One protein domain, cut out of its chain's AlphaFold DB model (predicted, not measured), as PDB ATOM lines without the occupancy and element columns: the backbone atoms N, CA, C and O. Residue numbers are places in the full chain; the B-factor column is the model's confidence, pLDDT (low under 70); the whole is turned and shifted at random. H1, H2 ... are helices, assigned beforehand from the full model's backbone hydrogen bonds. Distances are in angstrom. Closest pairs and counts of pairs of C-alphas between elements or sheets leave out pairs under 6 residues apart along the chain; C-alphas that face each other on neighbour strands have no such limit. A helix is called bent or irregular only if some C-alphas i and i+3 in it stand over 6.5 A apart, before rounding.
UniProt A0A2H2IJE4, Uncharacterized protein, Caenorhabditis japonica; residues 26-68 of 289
ATOM      1  N   GLU A  26      -9.793  12.789 -64.687       77.94
ATOM      2  CA  GLU A  26      -9.920  12.033 -63.425       77.94
ATOM      3  C   GLU A  26      -9.822  12.946 -62.187       77.94
ATOM      4  O   GLU A  26     -10.407  12.677 -61.134       77.94
ATOM      5  N   SER A  27      -9.114  14.073 -62.325       81.38
ATOM      6  CA  SER A  27      -9.039  15.114 -61.302       81.38
ATOM      7  C   SER A  27     -10.387  15.794 -61.028       81.38
ATOM      8  O   SER A  27     -10.664  16.099 -59.868       81.38
ATOM      9  N   ASP A  28     -11.244  15.971 -62.042       85.38
ATOM     10  CA  ASP A  28     -12.611  16.478 -61.871       85.38
ATOM     11  C   ASP A  28     -13.462  15.467 -61.115       85.38
ATOM     12  O   ASP A  28     -14.138  15.831 -60.158       85.38
ATOM     13  N   LEU A  29     -13.359  14.179 -61.454       86.94
ATOM     14  CA  LEU A  29     -14.080  13.127 -60.738       86.94
ATOM     15  C   LEU A  29     -13.677  13.072 -59.256       86.94
ATOM     16  O   LEU A  29     -14.537  12.945 -58.382       86.94
ATOM     17  N   ARG A  30     -12.376  13.192 -58.952       88.94
ATOM     18  CA  ARG A  30     -11.886  13.254 -57.568       88.94
ATOM     19  C   ARG A  30     -12.406  14.501 -56.847       88.94
ATOM     20  O   ARG A  30     -12.892  14.370 -55.726       88.94
ATOM     21  N   ARG A  31     -12.344  15.678 -57.481       88.31
ATOM     22  CA  ARG A  31     -12.887  16.932 -56.928       88.31
ATOM     23  C   ARG A  31     -14.380  16.815 -56.637       88.31
ATOM     24  O   ARG A  31     -14.801  17.141 -55.532       88.31
ATOM     25  N   THR A  32     -15.159  16.276 -57.569       91.38
ATOM     26  CA  THR A  32     -16.602  16.070 -57.396       91.38
ATOM     27  C   THR A  32     -16.894  15.092 -56.265       91.38
ATOM     28  O   THR A  32     -17.751  15.371 -55.435       91.38
ATOM     29  N   LYS A  33     -16.156  13.979 -56.155       94.12
ATOM     30  CA  LYS A  33     -16.309  13.038 -55.031       94.12
ATOM     31  C   LYS A  33     -16.030  13.695 -53.677       94.12
ATOM     32  O   LYS A  33     -16.766  13.444 -52.728       94.12
ATOM     33  N   ILE A  34     -14.990  14.528 -53.591       93.62
ATOM     34  CA  ILE A  34     -14.674  15.287 -52.373       93.62
ATOM     35  C   ILE A  34     -15.805  16.270 -52.069       93.62
ATOM     36  O   ILE A  34     -16.350  16.239 -50.972       93.62
ATOM     37  N   ARG A  35     -16.232  17.059 -53.060       95.69
ATOM     38  CA  ARG A  35     -17.295  18.046 -52.874       95.69
ATOM     39  C   ARG A  35     -18.621  17.407 -52.459       95.69
ATOM     40  O   ARG A  35     -19.301  17.926 -51.586       95.69
ATOM     41  N   LEU A  36     -18.982  16.268 -53.047       97.19
ATOM     42  CA  LEU A  36     -20.180  15.517 -52.662       97.19
ATOM     43  C   LEU A  36     -20.082  14.973 -51.235       97.19
ATOM     44  O   LEU A  36     -21.081  14.983 -50.520       97.19
ATOM     45  N   ARG A  37     -18.892  14.528 -50.805       97.19
ATOM     46  CA  ARG A  37     -18.667  14.118 -49.416       97.19
ATOM     47  C   ARG A  37     -18.857  15.297 -48.463       97.19
ATOM     48  O   ARG A  37     -19.625  15.164 -47.520       97.19
ATOM     49  N   GLU A  38     -18.239  16.438 -48.750       95.62
ATOM     50  CA  GLU A  38     -18.403  17.663 -47.955       95.62
ATOM     51  C   GLU A  38     -19.878  18.059 -47.837       95.62
ATOM     52  O   GLU A  38     -20.378  18.214 -46.730       95.62
ATOM     53  N   ILE A  39     -20.605  18.110 -48.959       95.62
ATOM     54  CA  ILE A  39     -22.045  18.410 -48.965       95.62
ATOM     55  C   ILE A  39     -22.822  17.386 -48.126       95.62
ATOM     56  O   ILE A  39     -23.735  17.750 -47.390       95.62
ATOM     57  N   SER A  40     -22.476  16.099 -48.209       95.50
ATOM     58  CA  SER A  40     -23.146  15.068 -47.411       95.50
ATOM     59  C   SER A  40     -22.905  15.235 -45.907       95.50
ATOM     60  O   SER A  40     -23.822  15.002 -45.115       95.50
ATOM     61  N   ASP A  41     -21.712  15.679 -45.514       94.88
ATOM     62  CA  ASP A  41     -21.369  15.943 -44.118       94.88
ATOM     63  C   ASP A  41     -22.030  17.237 -43.618       94.88
ATOM     64  O   ASP A  41     -22.591  17.240 -42.521       94.88
ATOM     65  N   GLU A  42     -22.086  18.288 -44.446       94.06
ATOM     66  CA  GLU A  42     -22.855  19.516 -44.185       94.06
ATOM     67  C   GLU A  42     -24.347  19.197 -43.958       94.06
ATOM     68  O   GLU A  42     -24.933  19.607 -42.954       94.06
ATOM     69  N   LEU A  43     -24.962  18.393 -44.836       94.38
ATOM     70  CA  LEU A  43     -26.364  17.975 -44.706       94.38
ATOM     71  C   LEU A  43     -26.605  17.102 -43.471       94.38
ATOM     72  O   LEU A  43     -27.641  17.231 -42.810       94.38
ATOM     73  N   ARG A  44     -25.662  16.210 -43.137       94.31
ATOM     74  CA  ARG A  44     -25.734  15.416 -41.904       94.31
ATOM     75  C   ARG A  44     -25.697  16.330 -40.680       94.31
ATOM     76  O   ARG A  44     -26.527  16.134 -39.795       94.31
ATOM     77  N   SER A  45     -24.797  17.315 -40.647       89.62
ATOM     78  CA  SER A  45     -24.730  18.306 -39.565       89.62
ATOM     79  C   SER A  45     -26.051  19.055 -39.433       89.62
ATOM     80  O   SER A  45     -26.652  19.042 -38.365       89.62
ATOM     81  N   LEU A  46     -26.579  19.580 -40.540       89.00
ATOM     82  CA  LEU A  46     -27.840  20.323 -40.548       89.00
ATOM     83  C   LEU A  46     -29.018  19.475 -40.046       89.00
ATOM     84  O   LEU A  46     -29.889  19.974 -39.334       89.00
ATOM     85  N   ARG A  47     -29.042  18.176 -40.366       90.12
ATOM     86  CA  ARG A  47     -30.037  17.244 -39.817       90.12
ATOM     87  C   ARG A  47     -29.872  17.043 -38.310       90.12
ATOM     88  O   ARG A  47     -30.881  16.986 -37.611       90.12
ATOM     89  N   MET A  48     -28.645  16.894 -37.814       89.19
ATOM     90  CA  MET A  48     -28.396  16.762 -36.372       89.19
ATOM     91  C   MET A  48     -28.826  18.030 -35.635       89.19
ATOM     92  O   MET A  48     -29.588  17.943 -34.671       89.19
ATOM     93  N   ASP A  49     -28.450  19.193 -36.161       85.31
ATOM     94  CA  ASP A  49     -28.836  20.488 -35.613       85.31
ATOM     95  C   ASP A  49     -30.366  20.631 -35.609       85.31
ATOM     96  O   ASP A  49     -30.952  20.973 -34.580       85.31
ATOM     97  N   ARG A  50     -31.044  20.229 -36.699       83.12
ATOM     98  CA  ARG A  50     -32.514  20.226 -36.783       83.12
ATOM     99  C   ARG A  50     -33.169  19.390 -35.693       83.12
ATOM    100  O   ARG A  50     -34.212  19.795 -35.180       83.12
ATOM    101  N   MET A  51     -32.616  18.211 -35.409       85.69
ATOM    102  CA  MET A  51     -33.156  17.294 -34.402       85.69
ATOM    103  C   MET A  51     -32.856  17.752 -32.972       85.69
ATOM    104  O   MET A  51     -33.589  17.386 -32.060       85.69
ATOM    105  N   SER A  52     -31.809  18.553 -32.773       87.06
ATOM    106  CA  SER A  52     -31.436  19.083 -31.457       87.06
ATOM    107  C   SER A  52     -32.270  20.291 -31.010       87.06
ATOM    108  O   SER A  52     -32.252  20.646 -29.832       87.06
ATOM    109  N   VAL A  53     -33.014  20.915 -31.929       85.50
ATOM    110  CA  VAL A  53     -33.710  22.191 -31.712       85.50
ATOM    111  C   VAL A  53     -35.220  22.053 -31.948       85.50
ATOM    112  O   VAL A  53     -35.670  21.355 -32.863       85.50
ATOM    113  N   SER A  54     -36.033  22.748 -31.143       85.31
ATOM    114  CA  SER A  54     -37.489  22.799 -31.340       85.31
ATOM    115  C   SER A  54     -37.847  23.430 -32.694       85.31
ATOM    116  O   SER A  54     -37.094  24.228 -33.248       85.31
ATOM    117  N   THR A  55     -39.000  23.080 -33.269       80.38
ATOM    118  CA  THR A  55     -39.414  23.603 -34.587       80.38
ATOM    119  C   THR A  55     -39.470  25.129 -34.631       80.38
ATOM    120  O   THR A  55     -39.030  25.720 -35.610       80.38
ATOM    121  N   GLU A  56     -39.961  25.768 -33.572       80.62
ATOM    122  CA  GLU A  56     -40.057  27.227 -33.494       80.62
ATOM    123  C   GLU A  56     -38.675  27.888 -33.448       80.62
ATOM    124  O   GLU A  56     -38.401  28.811 -34.211       80.62
ATOM    125  N   GLN A  57     -37.772  27.363 -32.620       82.06
ATOM    126  CA  GLN A  57     -36.409  27.871 -32.515       82.06
ATOM    127  C   GLN A  57     -35.619  27.623 -33.811       82.06
ATOM    128  O   GLN A  57     -34.875  28.493 -34.254       82.06
ATOM    129  N   TRP A  58     -35.841  26.491 -34.481       79.44
ATOM    130  CA  TRP A  58     -35.218  26.173 -35.767       79.44
ATOM    131  C   TRP A  58     -35.640  27.128 -36.891       79.44
ATOM    132  O   TRP A  58     -34.809  27.545 -37.694       79.44
ATOM    133  N   LEU A  59     -36.919  27.514 -36.933       78.31
ATOM    134  CA  LEU A  59     -37.442  28.485 -37.905       78.31
ATOM    135  C   LEU A  59     -36.909  29.909 -37.674       78.31
ATOM    136  O   LEU A  59     -36.870  30.715 -38.606       78.31
ATOM    137  N   GLN A  60     -36.504  30.227 -36.443       78.75
ATOM    138  CA  GLN A  60     -35.868  31.502 -36.109       78.75
ATOM    139  C   GLN A  60     -34.374  31.525 -36.459       78.75
ATOM    140  O   GLN A  60     -33.826  32.608 -36.666       78.75
ATOM    141  N   MET A  61     -33.717  30.364 -36.561       72.12
ATOM    142  CA  MET A  61     -32.296  30.278 -36.893       72.12
ATOM    143  C   MET A  61     -32.029  30.631 -38.370       72.12
ATOM    144  O   MET A  61     -32.736  30.229 -39.295       72.12
ATOM    145  N   GLU A  62     -30.956  31.394 -38.578       59.84
ATOM    146  CA  GLU A  62     -30.532  32.016 -39.840       59.84
ATOM    147  C   GLU A  62     -30.272  31.113 -41.071       59.84
ATOM    148  O   GLU A  62     -30.361  31.658 -42.176       59.84
ATOM    149  N   PRO A  63     -30.014  29.782 -41.000       61.72
ATOM    150  CA  PRO A  63     -29.721  29.000 -42.209       61.72
ATOM    151  C   PRO A  63     -30.812  29.103 -43.286       61.72
ATOM    152  O   PRO A  63     -30.513  29.115 -44.474       61.72
ATOM    153  N   PHE A  64     -32.079  29.278 -42.894       56.91
ATOM    154  CA  PHE A  64     -33.203  29.429 -43.832       56.91
ATOM    155  C   PHE A  64     -33.507  30.881 -44.210       56.91
ATOM    156  O   PHE A  64     -34.228  31.121 -45.177       56.91
ATOM    157  N   ARG A  65     -32.961  31.867 -43.485       55.94
ATOM    158  CA  ARG A  65     -33.082  33.293 -43.835       55.94
ATOM    159  C   ARG A  65     -32.183  33.627 -45.023       55.94
ATOM    160  O   ARG A  65     -32.606  34.365 -45.909       55.94
ATOM    161  N   GLN A  66     -30.999  33.017 -45.083       57.59
ATOM    162  CA  GLN A  66     -30.015  33.248 -46.144       57.59
ATOM    163  C   GLN A  66     -30.414  32.615 -47.487       57.59
ATOM    164  O   GLN A  66     -30.110  33.166 -48.542       57.59
ATOM    165  N   HIS A  67     -31.156  31.502 -47.477       51.50
ATOM    166  CA  HIS A  67     -31.618  30.847 -48.707       51.50
ATOM    167  C   HIS A  67     -32.904  31.437 -49.305       51.50
ATOM    168  O   HIS A  67     -33.266  31.054 -50.415       51.50
ATOM    169  N   LYS A  68     -33.545  32.424 -48.657       53.31
ATOM    170  CA  LYS A  68     -34.660  33.180 -49.267       53.31
ATOM    171  C   LYS A  68     -34.264  33.895 -50.564       53.31
ATOM    172  O   LYS A  68     -35.133  34.256 -51.346       53.31
TER     173      LYS A  68
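AT A GLANCE: This is residues 26 to 68 of the 289 residues of an uncharacterized protein of Caenorhabditis japonica (UniProt A0A2H2IJE4). One long, straight helix, H1, makes the shaft of a hook; at its last residue the chain turns through two short helices, H2 and then H3, which fold back over that end with a gap between H3 and H1. Residues 26 to 45 of H1 stick out free. The printed part has 43 residues with three named helices in the order H1, H2, H3 and no named strand; the class is all helix. The whole is only just extended, close to loose, with a radius of gyration of the C-alphas of 14.3 A, and spans 45 by 22 by 8 A.

HOW THE PARTS SIT: H1, residues 26 to 52, is close to but not clearly touching H2, residues 55 to 60. Their closest C-alphas, those of Arg 50 and Trp 58, are 6.6 A apart. The two run opposite ways at a steep tilt of 64 degrees. H2 and H3, residues 63 to 68, meet only through their link. H1 and H3 are apart. In H1 and H2 every O i to N i+4 pair is within hydrogen-bond range; in H3 0 of 2 such pairs are, and 1 of 3 O i to N i+3 pairs is.

IN THESE COORDINATES: H1 runs 39.2 A from C-alpha 26 at (-9.920, 12.033, -63.425) to C-alpha 52 at (-31.436, 19.083, -31.457), and is not bent. H2, from Thr 55 to Gln 60, measures 8.8 A from first to last C-alpha. H3, from Pro 63 to Lys 68, measures 9.6 A and ends with C-alpha 68 at (-34.660, 33.180, -49.267).

THE WHOLE: The outline is a rod, and the two C-alphas farthest apart, those of Glu 26 and Glu 56, are 45.1 A apart. The printed part has no cut, and both links, H1 to H2 and H2 to H3, are tight. The mean pLDDT of the printed part is 82.8; residues 62 to 68 are under 70, and H3 has a mean of 56.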